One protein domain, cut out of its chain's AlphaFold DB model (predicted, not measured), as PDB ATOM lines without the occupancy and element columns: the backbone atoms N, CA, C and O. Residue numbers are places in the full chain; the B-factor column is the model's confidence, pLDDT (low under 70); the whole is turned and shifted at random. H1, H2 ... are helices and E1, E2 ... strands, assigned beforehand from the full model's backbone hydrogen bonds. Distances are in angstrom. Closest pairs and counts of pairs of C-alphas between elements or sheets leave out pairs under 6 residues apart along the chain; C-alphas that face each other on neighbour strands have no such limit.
ATOM      1  N   ASP A 134     -45.796 -13.360  17.418       98.31
ATOM      2  CA  ASP A 134     -46.180 -12.145  16.693       98.31
ATOM      3  C   ASP A 134     -46.006 -12.320  15.183       98.31
ATOM      4  O   ASP A 134     -46.847 -11.913  14.379       98.31
ATOM      5  N   SER A 135     -44.876 -12.904  14.770       98.44
ATOM      6  CA  SER A 135     -44.614 -13.164  13.357       98.44
ATOM      7  C   SER A 135     -43.511 -14.188  13.114       98.44
ATOM      8  O   SER A 135     -42.632 -14.405  13.945       98.44
ATOM      9  N   ILE A 136     -43.529 -14.768  11.914       98.75
ATOM     10  CA  ILE A 136     -42.378 -15.434  11.304       98.75
ATOM     11  C   ILE A 136     -41.925 -14.568  10.126       98.75
ATOM     12  O   ILE A 136     -42.742 -14.106   9.318       98.75
ATOM     13  N   ARG A 137     -40.619 -14.313  10.040       98.62
ATOM     14  CA  ARG A 137     -39.986 -13.617   8.912       98.62
ATOM     15  C   ARG A 137     -38.848 -14.461   8.383       98.62
ATOM     16  O   ARG A 137     -38.205 -15.183   9.138       98.62
ATOM     17  N   TYR A 138     -38.587 -14.343   7.093       98.69
ATOM     18  CA  TYR A 138     -37.518 -15.078   6.444       98.69
ATOM     19  C   TYR A 138     -36.869 -14.245   5.345       98.69
ATOM     20  O   TYR A 138     -37.507 -13.387   4.733       98.69
ATOM     21  N   LYS A 139     -35.584 -14.495   5.111       98.25
ATOM     22  CA  LYS A 139     -34.777 -13.847   4.071       98.25
ATOM     23  C   LYS A 139     -34.089 -14.904   3.222       98.25
ATOM     24  O   LYS A 139     -33.861 -16.018   3.690       98.25
ATOM     25  N   LYS A 140     -33.701 -14.541   1.999       98.06
ATOM     26  CA  LYS A 140     -32.839 -15.399   1.179       98.06
ATOM     27  C   LYS A 140     -31.489 -15.602   1.872       98.06
ATOM     28  O   LYS A 140     -30.912 -14.646   2.394       98.06
ATOM     29  N   ALA A 141     -30.994 -16.830   1.869       97.56
ATOM     30  CA  ALA A 141     -29.744 -17.212   2.509       97.56
ATOM     31  C   ALA A 141     -29.061 -18.360   1.755       97.56
ATOM     32  O   ALA A 141     -29.688 -19.077   0.972       97.56
ATOM     33  N   LYS A 142     -27.764 -18.526   2.024       97.06
ATOM     34  CA  LYS A 142     -26.998 -19.726   1.676       97.06
ATOM     35  C   LYS A 142     -26.763 -20.539   2.939       97.06
ATOM     36  O   LYS A 142     -26.594 -19.953   4.010       97.06
ATOM     37  N   ALA A 143     -26.766 -21.859   2.812       95.69
ATOM     38  CA  ALA A 143     -26.672 -22.757   3.951       95.69
ATOM     39  C   ALA A 143     -25.325 -22.574   4.657       95.69
ATOM     40  O   ALA A 143     -24.266 -22.554   4.026       95.69
ATOM     41  N   ASN A 144     -25.366 -22.427   5.980       93.12
ATOM     42  CA  ASN A 144     -24.165 -22.506   6.806       93.12
ATOM     43  C   ASN A 144     -23.821 -23.974   7.127       93.12
ATOM     44  O   ASN A 144     -24.601 -24.881   6.850       93.12
ATOM     45  N   LEU A 145     -22.678 -24.219   7.777       90.44
ATOM     46  CA  LEU A 145     -22.225 -25.580   8.113       90.44
ATOM     47  C   LEU A 145     -23.235 -26.410   8.924       90.44
ATOM     48  O   LEU A 145     -23.213 -27.631   8.832       90.44
ATOM     49  N   ARG A 146     -24.116 -25.778   9.713       87.25
ATOM     50  CA  ARG A 146     -25.148 -26.481  10.496       87.25
ATOM     51  C   ARG A 146     -26.372 -26.856   9.656       87.25
ATOM     52  O   ARG A 146     -27.096 -27.778  10.017       87.25
ATOM     53  N   GLN A 147     -26.603 -26.127   8.568       91.94
ATOM     54  CA  GLN A 147     -27.743 -26.294   7.664       91.94
ATOM     55  C   GLN A 147     -27.398 -27.150   6.443       91.94
ATOM     56  O   GLN A 147     -28.297 -27.705   5.822       91.94
ATOM     57  N   SER A 148     -26.114 -27.270   6.106       88.12
ATOM     58  CA  SER A 148     -25.633 -28.108   5.010       88.12
ATOM     59  C   SER A 148     -25.691 -29.598   5.362       88.12
ATOM     60  O   SER A 148     -25.525 -29.994   6.515       88.12
ATOM     61  N   GLY A 149     -25.913 -30.439   4.356       88.81
ATOM     62  CA  GLY A 149     -25.955 -31.892   4.490       88.81
ATOM     63  C   GLY A 149     -26.535 -32.542   3.239       88.81
ATOM     64  O   GLY A 149     -27.061 -31.853   2.363       88.81
ATOM     65  N   GLU A 150     -26.435 -33.864   3.150       88.19
ATOM     66  CA  GLU A 150     -27.048 -34.612   2.054       88.19
ATOM     67  C   GLU A 150     -28.570 -34.397   2.041       88.19
ATOM     68  O   GLU A 150     -29.224 -34.423   3.084       88.19
ATOM     69  N   GLY A 151     -29.124 -34.117   0.859       88.44
ATOM     70  CA  GLY A 151     -30.555 -33.855   0.683       88.44
ATOM     71  C   GLY A 151     -31.056 -32.507   1.216       88.44
ATOM     72  O   GLY A 151     -32.259 -32.259   1.148       88.44
ATOM     73  N   LYS A 152     -30.179 -31.625   1.721       93.50
ATOM     74  CA  LYS A 152     -30.561 -30.295   2.223       93.50
ATOM     75  C   LYS A 152     -30.305 -29.187   1.191       93.50
ATOM     76  O   LYS A 152     -29.289 -29.240   0.493       93.50
ATOM     77  N   PRO A 153     -31.161 -28.149   1.113       94.38
ATOM     78  CA  PRO A 153     -30.946 -27.035   0.192       94.38
ATOM     79  C   PRO A 153     -29.684 -26.235   0.541       94.38
ATOM     80  O   PRO A 153     -29.460 -25.883   1.700       94.38
ATOM     81  N   THR A 154     -28.879 -25.899  -0.469       96.25
ATOM     82  CA  THR A 154     -27.681 -25.049  -0.320       96.25
ATOM     83  C   THR A 154     -28.001 -23.556  -0.410       96.25
ATOM     84  O   THR A 154     -27.271 -22.728   0.138       96.25
ATOM     85  N   GLU A 155     -29.113 -23.211  -1.055       97.25
ATOM     86  CA  GLU A 155     -29.705 -21.876  -1.113       97.25
ATOM     87  C   GLU A 155     -31.207 -21.984  -0.834       97.25
ATOM     88  O   GLU A 155     -31.830 -23.007  -1.113       97.25
ATOM     89  N   GLY A 156     -31.792 -20.939  -0.260       97.75
ATOM     90  CA  GLY A 156     -33.190 -20.951   0.153       97.75
ATOM     91  C   GLY A 156     -33.486 -19.812   1.112       97.75
ATOM     92  O   GLY A 156     -32.940 -18.715   0.974       97.75
ATOM     93  N   PHE A 157     -34.338 -20.073   2.097       98.50
ATOM     94  CA  PHE A 157     -34.790 -19.090   3.067       98.50
ATOM     95  C   PHE A 157     -34.402 -19.486   4.492       98.50
ATOM     96  O   PHE A 157     -34.712 -20.581   4.961       98.50
ATOM     97  N   GLU A 158     -33.745 -18.561   5.187       97.94
ATOM     98  CA  GLU A 158     -33.507 -18.623   6.629       97.94
ATOM     99  C   GLU A 158     -34.606 -17.827   7.333       97.94
ATOM    100  O   GLU A 158     -34.911 -16.701   6.930       97.94
ATOM    101  N   ALA A 159     -35.190 -18.405   8.379       98.38
ATOM    102  CA  ALA A 159     -36.337 -17.876   9.092       98.38
ATOM    103  C   ALA A 159     -36.016 -17.576  10.562       98.38
ATOM    104  O   ALA A 159     -35.186 -18.228  11.198       98.38
ATOM    105  N   GLN A 160     -36.719 -16.585  11.101       98.44
ATOM    106  CA  GLN A 160     -36.758 -16.254  12.519       98.44
ATOM    107  C   GLN A 160     -38.207 -16.065  12.970       98.44
ATOM    108  O   GLN A 160     -39.021 -15.505  12.228       98.44
ATOM    109  N   PHE A 161     -38.526 -16.515  14.184       98.56
ATOM    110  CA  PHE A 161     -39.786 -16.157  14.838       98.56
ATOM    111  C   PHE A 161     -39.591 -14.942  15.741       98.56
ATOM    112  O   PHE A 161     -38.499 -14.696  16.249       98.56
ATOM    113  N   TYR A 162     -40.668 -14.200  15.952       98.44
ATOM    114  CA  TYR A 162     -40.726 -13.031  16.811       98.44
ATOM    115  C   TYR A 162     -41.833 -13.250  17.829       98.44
ATOM    116  O   TYR A 162     -42.981 -13.475  17.455       98.44
ATOM    117  N   ALA A 163     -41.451 -13.231  19.097       98.25
ATOM    118  CA  ALA A 163     -42.330 -13.273  20.252       98.25
ATOM    119  C   ALA A 163     -41.592 -12.604  21.416       98.25
ATOM    120  O   ALA A 163     -40.353 -12.548  21.416       98.25
ATOM    121  N   SER A 164     -42.338 -12.124  22.405       98.00
ATOM    122  CA  SER A 164     -41.766 -11.566  23.632       98.00
ATOM    123  C   SER A 164     -42.226 -12.356  24.838       98.00
ATOM    124  O   SER A 164     -43.408 -12.674  24.959       98.00
ATOM    125  N   ASP A 165     -41.281 -12.663  25.716       97.62
ATOM    126  CA  ASP A 165     -41.564 -13.240  27.017       97.62
ATOM    127  C   ASP A 165     -42.473 -12.283  27.819       97.62
ATOM    128  O   ASP A 165     -42.247 -11.067  27.797       97.62
ATOM    129  N   PRO A 166     -43.553 -12.758  28.463       96.50
ATOM    130  CA  PRO A 166     -44.404 -11.899  29.274       96.50
ATOM    131  C   PRO A 166     -43.704 -11.516  30.581       96.50
ATOM    132  O   PRO A 166     -43.085 -12.354  31.215       96.50
ATOM    133  N   LYS A 167     -43.916 -10.287  31.072       96.06
ATOM    134  CA  LYS A 167     -43.336  -9.853  32.358       96.06
ATOM    135  C   LYS A 167     -43.652 -10.819  33.514       96.06
ATOM    136  O   LYS A 167     -44.816 -11.200  33.705       96.06
ATOM    137  N   GLY A 168     -42.642 -11.136  34.314       92.94
ATOM    138  CA  GLY A 168     -42.614 -12.102  35.408       92.94
ATOM    139  C   GLY A 168     -41.563 -13.190  35.162       92.94
ATOM    140  O   GLY A 168     -41.662 -13.918  34.188       92.94
ATOM    141  N   VAL A 169     -40.610 -13.328  36.084       89.88
ATOM    142  CA  VAL A 169     -39.509 -14.301  35.986       89.88
ATOM    143  C   VAL A 169     -39.967 -15.755  36.114       89.88
ATOM    144  O   VAL A 169     -40.844 -16.080  36.921       89.88
ATOM    145  N   GLY A 170     -39.268 -16.641  35.409       93.25
ATOM    146  CA  GLY A 170     -39.340 -18.085  35.602       93.25
ATOM    147  C   GLY A 170     -40.268 -18.817  34.646       93.25
ATOM    148  O   GLY A 170     -40.576 -19.988  34.885       93.25
ATOM    149  N   ASP A 171     -40.713 -18.168  33.571       97.38
ATOM    150  CA  ASP A 171     -41.451 -18.877  32.536       97.38
ATOM    151  C   ASP A 171     -40.486 -19.769  31.742       97.38
ATOM    152  O   ASP A 171     -39.392 -19.371  31.350       97.38
ATOM    153  N   CYS A 172     -40.872 -21.022  31.523       98.06
ATOM    154  CA  CYS A 172     -40.072 -21.979  30.769       98.06
ATOM    155  C   CYS A 172     -40.837 -22.430  29.535       98.06
ATOM    156  O   CYS A 172     -42.054 -22.640  29.575       98.06
ATOM    157  N   TYR A 173     -40.110 -22.639  28.439       98.25
ATOM    158  CA  TYR A 173     -40.721 -22.997  27.168       98.25
ATOM    159  C   TYR A 173     -39.945 -24.082  26.423       98.25
ATOM    160  O   TYR A 173     -38.723 -24.178  26.526       98.25
ATOM    161  N   ARG A 174     -40.650 -24.852  25.593       97.62
ATOM    162  CA  ARG A 174     -40.075 -25.714  24.552       97.62
ATOM    163  C   ARG A 174     -40.485 -25.192  23.178       97.62
ATOM    164  O   ARG A 174     -41.662 -24.937  22.937       97.62
ATOM    165  N   LEU A 175     -39.517 -25.057  22.274       98.06
ATOM    166  CA  LEU A 175     -39.752 -24.704  20.874       98.06
ATOM    167  C   LEU A 175     -39.870 -25.987  20.048       98.06
ATOM    168  O   LEU A 175     -38.995 -26.854  20.121       98.06
ATOM    169  N   LYS A 176     -40.922 -26.099  19.239       98.12
ATOM    170  CA  LYS A 176     -41.086 -27.170  18.246       98.12
ATOM    171  C   LYS A 176     -41.282 -26.566  16.866       98.12
ATOM    172  O   LYS A 176     -41.982 -25.568  16.711       98.12
ATOM    173  N   VAL A 177     -40.648 -27.170  15.864       98.38
ATOM    174  CA  VAL A 177     -40.614 -26.640  14.497       98.38
ATOM    175  C   VAL A 177     -40.956 -27.741  13.514       98.38
ATOM    176  O   VAL A 177     -40.394 -28.833  13.586       98.38
ATOM    177  N   TYR A 178     -41.849 -27.442  12.580       98.50
ATOM    178  CA  TYR A 178     -42.303 -28.380  11.568       98.50
ATOM    179  C   TYR A 178     -42.072 -27.798  10.176       98.50
ATOM    180  O   TYR A 178     -42.381 -26.631   9.921       98.50
ATOM    181  N   LYS A 179     -41.578 -28.644   9.272       98.12
ATOM    182  CA  LYS A 179     -41.466 -28.376   7.837       98.12
ATOM    183  C   LYS A 179     -42.391 -29.331   7.100       98.12
ATOM    184  O   LYS A 179     -42.216 -30.541   7.205       98.12
ATOM    185  N   ASN A 180     -43.365 -28.796   6.362       97.75
ATOM    186  CA  ASN A 180     -44.369 -29.592   5.641       97.75
ATOM    187  C   ASN A 180     -44.999 -30.668   6.541       97.75
ATOM    188  O   ASN A 180     -44.964 -31.854   6.225       97.75
ATOM    189  N   ASP A 181     -45.498 -30.244   7.705       97.44
ATOM    190  CA  ASP A 181     -46.166 -31.097   8.696       97.44
ATOM    191  C   ASP A 181     -45.255 -32.140   9.397       97.44
ATOM    192  O   ASP A 181     -45.685 -32.806  10.340       97.44
ATOM    193  N   LYS A 182     -43.962 -32.218   9.041       97.56
ATOM    194  CA  LYS A 182     -42.958 -33.076   9.693       97.56
ATOM    195  C   LYS A 182     -42.169 -32.311  10.758       97.56
ATOM    196  O   LYS A 182     -41.576 -31.275  10.467       97.56
ATOM    197  N   LEU A 183     -42.130 -32.842  11.980       97.25
ATOM    198  CA  LEU A 183     -41.353 -32.290  13.096       97.25
ATOM    199  C   LEU A 183     -39.845 -32.451  12.854       97.25
ATOM    200  O   LEU A 183     -39.378 -33.548  12.543       97.25
ATOM    201  N   PHE A 184     -39.079 -31.388  13.092       96.31
ATOM    202  CA  PHE A 184     -37.640 -31.487  13.321       96.31
ATOM    203  C   PHE A 184     -37.392 -32.035  14.730       96.31
ATOM    204  O   PHE A 184     -37.660 -31.350  15.718       96.31
ATOM    205  N   ASN A 185     -36.932 -33.285  14.820       92.00
ATOM    206  CA  ASN A 185     -36.855 -34.034  16.080       92.00
ATOM    207  C   ASN A 185     -35.465 -34.621  16.371       92.00
ATOM    208  O   ASN A 185     -35.342 -35.525  17.193       92.00
ATOM    209  N   GLU A 186     -34.419 -34.128  15.705       90.06
ATOM    210  CA  GLU A 186     -33.045 -34.512  16.033       90.06
ATOM    211  C   GLU A 186     -32.646 -33.962  17.413       90.06
ATOM    212  O   GLU A 186     -33.213 -32.958  17.863       90.06
ATOM    213  N   PRO A 187     -31.623 -34.523  18.082       86.06
ATOM    214  CA  PRO A 187     -31.193 -34.063  19.406       86.06
ATOM    215  C   PRO A 187     -30.880 -32.561  19.473       86.06
ATOM    216  O   PRO A 187     -31.206 -31.884  20.449       86.06
ATOM    217  N   ASN A 188     -30.312 -32.009  18.398       86.00
ATOM    218  CA  ASN A 188     -30.005 -30.581  18.275       86.00
ATOM    219  C   ASN A 188     -31.240 -29.699  18.026       86.00
ATOM    220  O   ASN A 188     -31.141 -28.476  18.107       86.00
ATOM    221  N   ASN A 189     -32.401 -30.288  17.725       91.56
ATOM    222  CA  ASN A 189     -33.669 -29.571  17.602       91.56
ATOM    223  C   ASN A 189     -34.389 -29.428  18.950       91.56
ATOM    224  O   ASN A 189     -35.318 -28.627  19.052       91.56
ATOM    225  N   LEU A 190     -33.943 -30.133  20.000       93.88
ATOM    226  CA  LEU A 190     -34.468 -29.970  21.353       93.88
ATOM    227  C   LEU A 190     -34.040 -28.612  21.936       93.88
ATOM    228  O   LEU A 190     -32.975 -28.458  22.545       93.88
ATOM    229  N   THR A 191     -34.897 -27.617  21.719       94.75
ATOM    230  CA  THR A 191     -34.700 -26.235  22.156       94.75
ATOM    231  C   THR A 191     -35.647 -25.910  23.301       94.75
ATOM    232  O   THR A 191     -36.866 -25.876  23.124       94.75
ATOM    233  N   VAL A 192     -35.066 -25.658  24.471       95.62
ATOM    234  CA  VAL A 192     -35.763 -25.148  25.651       95.62
ATOM    235  C   VAL A 192     -35.292 -23.735  25.972       95.62
ATOM    236  O   VAL A 192     -34.153 -23.372  25.666       95.62
ATOM    237  N   MET A 193     -36.187 -22.941  26.547       96.50
ATOM    238  CA  MET A 193     -35.981 -21.534  26.881       96.50
ATOM    239  C   MET A 193     -36.407 -21.270  28.326       96.50
ATOM    240  O   MET A 193     -37.325 -21.922  28.824       96.50
ATOM    241  N   TYR A 194     -35.734 -20.318  28.964       96.75
ATOM    242  CA  TYR A 194     -36.061 -19.767  30.275       96.75
ATOM    243  C   TYR A 194     -36.182 -18.253  30.118       96.75
ATOM    244  O   TYR A 194     -35.231 -17.602  29.666       96.75
ATOM    245  N   ASP A 195     -37.360 -17.717  30.420       96.44
ATOM    246  CA  ASP A 195     -37.828 -16.413  29.960       96.44
ATOM    247  C   ASP A 195     -37.547 -16.278  28.442       96.44
ATOM    248  O   ASP A 195     -37.782 -17.207  27.664       96.44
ATOM    249  N   SER A 196     -36.952 -15.169  27.998       95.25
ATOM    250  CA  SER A 196     -36.540 -14.954  26.601       95.25
ATOM    251  C   SER A 196     -35.177 -15.569  26.202       95.25
ATOM    252  O   SER A 196     -34.706 -15.362  25.077       95.25
ATOM    253  N   ASN A 197     -34.529 -16.332  27.095       94.12
ATOM    254  CA  ASN A 197     -33.159 -16.849  26.950       94.12
ATOM    255  C   ASN A 197     -33.082 -18.388  26.871       94.12
ATOM    256  O   ASN A 197     -34.075 -19.089  27.006       94.12
ATOM    257  N   PHE A 198     -31.878 -18.940  26.652       86.69
ATOM    258  CA  PHE A 198     -31.626 -20.398  26.607       86.69
ATOM    259  C   PHE A 198     -31.319 -21.050  27.961       86.69
ATOM    260  O   PHE A 198     -31.248 -22.277  28.050       86.69
ATOM    261  N   GLN A 199     -31.015 -20.255  28.983       85.56
ATOM    262  CA  GLN A 199     -30.478 -20.734  30.255       85.56
ATOM    263  C   GLN A 199     -31.092 -19.960  31.414       85.56
ATOM    264  O   GLN A 199     -31.411 -18.778  31.280       85.56
ATOM    265  N   LYS A 200     -31.195 -20.634  32.561       87.81
ATOM    266  CA  LYS A 200     -31.656 -20.031  33.813       87.81
ATOM    267  C   LYS A 200     -30.738 -18.884  34.240       87.81
ATOM    268  O   LYS A 200     -29.522 -18.956  34.062       87.81
ATOM    269  N   GLY A 201     -31.319 -17.851  34.846       81.25
ATOM    270  CA  GLY A 201     -30.577 -16.742  35.456       81.25
ATOM    271  C   GLY A 201     -30.075 -15.664  34.489       81.25
ATOM    272  O   GLY A 201     -29.490 -14.680  34.936       81.25
ATOM    273  N   ALA A 202     -30.319 -15.801  33.183       84.12
ATOM    274  CA  ALA A 202     -30.124 -14.703  32.243       84.12
ATOM    275  C   ALA A 202     -31.236 -13.651  32.415       84.12
ATOM    276  O   ALA A 202     -32.386 -13.997  32.674       84.12
ATOM    277  N   GLN A 203     -30.914 -12.366  32.248       85.19
ATOM    278  CA  GLN A 203     -31.909 -11.287  32.303       85.19
ATOM    279  C   GLN A 203     -32.774 -11.313  31.036       85.19
ATOM    280  O   GLN A 203     -32.437 -10.682  30.035       85.19
ATOM    281  N   GLY A 204     -33.838 -12.119  31.058       89.94
ATOM    282  CA  GLY A 204     -34.745 -12.325  29.926       89.94
ATOM    283  C   GLY A 204     -36.187 -11.877  30.142       89.94
ATOM    284  O   GLY A 204     -36.929 -11.817  29.163       89.94
ATOM    285  N   ASP A 205     -36.559 -11.563  31.379       94.12
ATOM    286  CA  ASP A 205     -37.921 -11.209  31.772       94.12
ATOM    287  C   ASP A 205     -38.495 -10.055  30.933       94.12
ATOM    288  O   ASP A 205     -37.950  -8.945  30.906       94.12
ATOM    289  N   GLY A 206     -39.615 -10.311  30.257       95.12
ATOM    290  CA  GLY A 206     -40.351  -9.272  29.539       95.12
ATOM    291  C   GLY A 206     -39.721  -8.842  28.210       95.12
ATOM    292  O   GLY A 206     -40.142  -7.827  27.643       95.12
ATOM    293  N   LEU A 207     -38.688  -9.545  27.733       96.75
ATOM    294  CA  LEU A 207     -37.939  -9.202  26.522       96.75
ATOM    295  C   LEU A 207     -38.309 -10.096  25.333       96.75
ATOM    296  O   LEU A 207     -38.859 -11.187  25.468       96.75
ATOM    297  N   MET A 208     -37.961  -9.641  24.130       97.12
ATOM    298  CA  MET A 208     -38.011 -10.473  22.927       97.12
ATOM    299  C   MET A 208     -37.029 -11.643  23.043       97.12
ATOM    300  O   MET A 208     -35.894 -11.444  23.479       97.12
ATOM    301  N   PHE A 209     -37.428 -12.832  22.581       97.62
ATOM    302  CA  PHE A 209     -36.522 -13.983  22.507       97.62
ATOM    303  C   PHE A 209     -35.219 -13.627  21.778       97.62
ATOM    304  O   PHE A 209     -35.225 -13.031  20.698       97.62
ATOM    305  N   ILE A 210     -34.079 -13.989  22.363       96.00
ATOM    306  CA  ILE A 210     -32.770 -13.605  21.824       96.00
ATOM    307  C   ILE A 210     -32.388 -14.426  20.584       96.00
ATOM    308  O   ILE A 210     -32.980 -15.457  20.263       96.00
ATOM    309  N   LEU A 211     -31.335 -14.010  19.880       94.31
ATOM    310  CA  LEU A 211     -30.593 -14.942  19.029       94.31
ATOM    311  C   LEU A 211     -29.645 -15.782  19.906       94.31
ATOM    312  O   LEU A 211     -29.059 -15.233  20.834       94.31
ATOM    313  N   PRO A 212     -29.444 -17.083  19.618       92.50
ATOM    314  CA  PRO A 212     -29.980 -17.825  18.474       92.50
ATOM    315  C   PRO A 212     -31.379 -18.461  18.643       92.50
ATOM    316  O   PRO A 212     -31.752 -19.244  17.771       92.50
ATOM    317  N   VAL A 213     -32.170 -18.161  19.690       94.50
ATOM    318  CA  VAL A 213     -33.498 -18.790  19.911       94.50
ATOM    319  C   VAL A 213     -34.376 -18.565  18.691       94.50
ATOM    320  O   VAL A 213     -34.869 -19.516  18.092       94.50
ATOM    321  N   ARG A 214     -34.493 -17.307  18.259       96.69
ATOM    322  CA  ARG A 214     -35.341 -16.938  17.119       96.69
ATOM    323  C   ARG A 214     -34.966 -17.671  15.835       96.69
ATOM    324  O   ARG A 214     -35.853 -18.084  15.099       96.69
ATOM    325  N   SER A 215     -33.671 -17.871  15.588       95.88
ATOM    326  CA  SER A 215     -33.143 -18.579  14.412       95.88
ATOM    327  C   SER A 215     -33.168 -20.106  14.529       95.88
ATOM    328  O   SER A 215     -32.912 -20.791  13.541       95.88
ATOM    329  N   ALA A 216     -33.485 -20.669  15.701       95.62
ATOM    330  CA  ALA A 216     -33.559 -22.121  15.892       95.62
ATOM    331  C   ALA A 216     -34.670 -22.774  15.050       95.62
ATOM    332  O   ALA A 216     -34.673 -23.990  14.864       95.62
ATOM    333  N   ILE A 217     -35.572 -21.966  14.482       97.50
ATOM    334  CA  ILE A 217     -36.598 -22.416  13.541       97.50
ATOM    335  C   ILE A 217     -36.069 -22.688  12.132       97.50
ATOM    336  O   ILE A 217     -36.845 -23.107  11.283       97.50
ATOM    337  N   SER A 218     -34.772 -22.505  11.873       96.81
ATOM    338  CA  SER A 218     -34.112 -22.904  10.625       96.81
ATOM    339  C   SER A 218     -32.994 -23.934  10.846       96.81
ATOM    340  O   SER A 218     -31.827 -23.625  10.577       96.81
ATOM    341  N   PRO A 219     -33.317 -25.174  11.284       95.06
ATOM    342  CA  PRO A 219     -32.348 -26.279  11.300       95.06
ATOM    343  C   PRO A 219     -31.739 -26.563   9.918       95.06
ATOM    344  O   PRO A 219     -30.610 -27.028   9.806       95.06
ATOM    345  N   GLU A 220     -32.495 -26.257   8.869       96.00
ATOM    346  CA  GLU A 220     -32.084 -26.216   7.471       96.00
ATOM    347  C   GLU A 220     -32.777 -25.036   6.774       96.00
ATOM    348  O   GLU A 220     -33.611 -24.347   7.376       96.00
ATOM    349  N   LEU A 221     -32.425 -24.789   5.511       98.00
ATOM    350  CA  LEU A 221     -33.106 -23.785   4.701       98.00
ATOM    351  C   LEU A 221     -34.481 -24.278   4.233       98.00
ATOM    352  O   LEU A 221     -34.703 -25.464   3.964       98.00
ATOM    353  N   TYR A 222     -35.401 -23.328   4.105       98.19
ATOM    354  CA  TYR A 222     -36.704 -23.545   3.490       98.19
ATOM    355  C   TYR A 222     -36.667 -23.186   2.008       98.19
ATOM    356  O   TYR A 222     -35.964 -22.264   1.600       98.19
ATOM    357  N   GLU A 223     -37.459 -23.884   1.212       98.12
ATOM    358  CA  GLU A 223     -37.659 -23.611  -0.208       98.12
ATOM    359  C   GLU A 223     -39.028 -22.968  -0.447       98.12
ATOM    360  O   GLU A 223     -39.917 -23.007   0.412       98.12
ATOM    361  N   GLU A 224     -39.205 -22.387  -1.634       98.06
ATOM    362  CA  GLU A 224     -40.492 -21.848  -2.074       98.06
ATOM    363  C   GLU A 224     -41.603 -22.893  -1.910       98.06
ATOM    364  O   GLU A 224     -41.482 -24.047  -2.318       98.06
ATOM    365  N   GLY A 225     -42.712 -22.482  -1.306       98.12
ATOM    366  CA  GLY A 225     -43.887 -23.311  -1.099       98.12
ATOM    367  C   GLY A 225     -43.838 -24.223   0.124       98.12
ATOM    368  O   GLY A 225     -44.875 -24.801   0.452       98.12
ATOM    369  N   ASN A 226     -42.703 -24.335   0.828       98.50
ATOM    370  CA  ASN A 226     -42.650 -25.070   2.092       98.50
ATOM    371  C   ASN A 226     -43.571 -24.432   3.143       98.50
ATOM    372  O   ASN A 226     -43.644 -23.208   3.261       98.50
ATOM    373  N   LYS A 227     -44.237 -25.264   3.947       98.62
ATOM    374  CA  LYS A 227     -44.926 -24.830   5.164       98.62
ATOM    375  C   LYS A 227     -43.951 -24.847   6.332       98.62
ATOM    376  O   LYS A 227     -43.328 -25.878   6.590       98.62
ATOM    377  N   LEU A 228     -43.858 -23.730   7.039       98.69
ATOM    378  CA  LEU A 228     -43.099 -23.578   8.271       98.69
ATOM    379  C   LEU A 228     -44.075 -23.311   9.410       98.69
ATOM    380  O   LEU A 228     -44.687 -22.244   9.461       98.69
ATOM    381  N   ARG A 229     -44.184 -24.265  10.334       98.75
ATOM    382  CA  ARG A 229     -44.988 -24.127  11.549       98.75
ATOM    383  C   ARG A 229     -44.094 -24.118  12.774       98.75
ATOM    384  O   ARG A 229     -43.236 -24.984  12.934       98.75
ATOM    385  N   VAL A 230     -44.311 -23.138  13.636       98.69
ATOM    386  CA  VAL A 230     -43.604 -22.975  14.904       98.69
ATOM    387  C   VAL A 230     -44.613 -23.123  16.031       98.69
ATOM    388  O   VAL A 230     -45.732 -22.615  15.947       98.69
ATOM    389  N   GLU A 231     -44.220 -23.829  17.083       98.69
ATOM    390  CA  GLU A 231     -44.967 -23.916  18.329       98.69
ATOM    391  C   GLU A 231     -44.060 -23.555  19.506       98.69
ATOM    392  O   GLU A 231     -42.947 -24.075  19.623       98.69
ATOM    393  N   ILE A 232     -44.565 -22.714  20.404       98.69
ATOM    394  CA  ILE A 232     -43.998 -22.495  21.735       98.69
ATOM    395  C   ILE A 232     -44.914 -23.215  22.720       98.69
ATOM    396  O   ILE A 232     -46.126 -23.003  22.715       98.69
ATOM    397  N   TRP A 233     -44.336 -24.093  23.531       98.62
ATOM    398  CA  TRP A 233     -45.034 -24.884  24.538       98.62
ATOM    399  C   TRP A 233     -44.593 -24.395  25.906       98.62
ATOM    400  O   TRP A 233     -43.397 -24.415  26.189       98.62
ATOM    401  N   SER A 234     -45.523 -23.972  26.759       98.56
ATOM    402  CA  SER A 234     -45.189 -23.666  28.153       98.56
ATOM    403  C   SER A 234     -44.823 -24.953  28.891       98.56
ATOM    404  O   SER A 234     -45.600 -25.909  28.851       98.56
ATOM    405  N   ILE A 235     -43.712 -24.984  29.610       98.38
ATOM    406  CA  ILE A 235     -43.292 -26.153  30.390       98.38
ATOM    407  C   ILE A 235     -43.021 -25.750  31.836       98.38
ATOM    408  O   ILE A 235     -42.802 -24.579  32.139       98.38
ATOM    409  N   SER A 236     -43.058 -26.719  32.747       97.81
ATOM    410  CA  SER A 236     -42.616 -26.470  34.123       97.81
ATOM    411  C   SER A 236     -41.093 -26.307  34.193       97.81
ATOM    412  O   SER A 236     -40.369 -26.811  33.337       97.81
ATOM    413  N   GLU A 237     -40.580 -25.670  35.245       96.38
ATOM    414  CA  GLU A 237     -39.128 -25.571  35.445       96.38
ATOM    415  C   GLU A 237     -38.459 -26.951  35.581       96.38
ATOM    416  O   GLU A 237     -37.403 -27.191  35.000       96.38
ATOM    417  N   LEU A 290     -47.892 -20.609  15.183       98.69
ATOM    418  CA  LEU A 290     -48.011 -19.841  13.953       98.69
ATOM    419  C   LEU A 290     -47.446 -20.659  12.789       98.69
ATOM    420  O   LEU A 290     -46.359 -21.232  12.891       98.69
ATOM    421  N   GLU A 291     -48.181 -20.694  11.680       98.62
ATOM    422  CA  GLU A 291     -47.758 -21.317  10.427       98.62
ATOM    423  C   GLU A 291     -47.689 -20.271   9.316       98.62
ATOM    424  O   GLU A 291     -48.565 -19.416   9.189       98.62
ATOM    425  N   VAL A 292     -46.643 -20.354   8.495       98.56
ATOM    426  CA  VAL A 292     -46.510 -19.581   7.262       98.56
ATOM    427  C   VAL A 292     -46.146 -20.501   6.102       98.56
ATOM    428  O   VAL A 292     -45.401 -21.469   6.263       98.56
ATOM    429  N   LYS A 293     -46.632 -20.169   4.907       98.56
ATOM    430  CA  LYS A 293     -46.100 -20.722   3.662       98.56
ATOM    431  C   LYS A 293     -44.971 -19.821   3.178       98.56
ATOM    432  O   LYS A 293     -45.152 -18.610   3.072       98.56
ATOM    433  N   VAL A 294     -43.811 -20.405   2.910       98.50
ATOM    434  CA  VAL A 294     -42.643 -19.670   2.431       98.50
ATOM    435  C   VAL A 294     -42.876 -19.268   0.980       98.50
ATOM    436  O   VAL A 294     -43.018 -20.114   0.104       98.50
ATOM    437  N   GLU A 295     -42.938 -17.963   0.746       98.31
ATOM    438  CA  GLU A 295     -43.081 -17.352  -0.576       98.31
ATOM    439  C   GLU A 295     -42.012 -16.275  -0.790       98.31
ATOM    440  O   GLU A 295     -41.885 -15.351   0.024       98.31
ATOM    441  N   ALA A 296     -41.288 -16.344  -1.904       97.38
ATOM    442  CA  ALA A 296     -40.129 -15.515  -2.223       97.38
ATOM    443  C   ALA A 296     -40.476 -14.030  -2.269       97.38
ATOM    444  O   ALA A 296     -39.669 -13.193  -1.870       97.38
ATOM    445  N   LYS A 297     -41.689 -13.709  -2.729       97.56
ATOM    446  CA  LYS A 297     -42.217 -12.339  -2.788       97.56
ATOM    447  C   LYS A 297     -42.396 -11.700  -1.402       97.56
ATOM    448  O   LYS A 297     -42.374 -10.481  -1.309       97.56
ATOM    449  N   ASN A 298     -42.549 -12.504  -0.344       97.69
ATOM    450  CA  ASN A 298     -42.721 -12.023   1.031       97.69
ATOM    451  C   ASN A 298     -41.396 -12.046   1.822       97.69
ATOM    452  O   ASN A 298     -41.380 -11.701   3.005       97.69
ATOM    453  N   ALA A 299     -40.292 -12.480   1.204       97.44
ATOM    454  CA  ALA A 299     -38.996 -12.526   1.864       97.44
ATOM    455  C   ALA A 299     -38.468 -11.110   2.127       97.44
ATOM    456  O   ALA A 299     -38.458 -10.255   1.241       97.44
TER     457      ALA A 299
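Overview. This is residues 134 to 237 and 290 to 299 of the 304 residues of the protein "DUF4249 domain-containing protein" of Cytophagaceae bacterium FSY-15 (UniProt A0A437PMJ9). This domain has little regular structure: the hairpin E1-E2 is partly face to face with the twisted, antiparallel sheet E4-E3-E5-E6, with short H1 near the middle beside E2. The printed part has 114 residues, 45 in named elements, mostly strand: E1, E2, E3, E4, H1, E5, E6. It is compact, radius of gyration of the C-alphas 14.3 A, spanning 40 by 29 by 23 A.

Arrangement. E1, residues 135 to 142, and E2, residues 155 to 162, form an antiparallel hairpin; N 139 and O 158 are 2.9 A apart. E3, residues 172 to 179, forms an antiparallel hairpin with E4, residues 191 to 194; N 175 and O 191 are 2.9 A apart. H1, residues 214 to 217, only grazes the sheet; its closest C-alphas to E2 are Ser 215 and Gln 160, 4.7 A. E4, H1 and E5, residues 227 to 235, form a split strand-helix-strand unit, E3 between the strands, crossover right-handed.

Along the chain. E1 begins at C-alpha 135 (-44.614, -13.164, 13.357). E5 spans 25.3 A. E6, residues 290 to 293, ends at C-alpha 293 (-46.100, -20.722, 3.662).

Size, cuts and confidence. Residues 238 to 289 are not printed; C-alphas 237 and 290 are 24.0 A apart. No printed residue is under 70 in pLDDT.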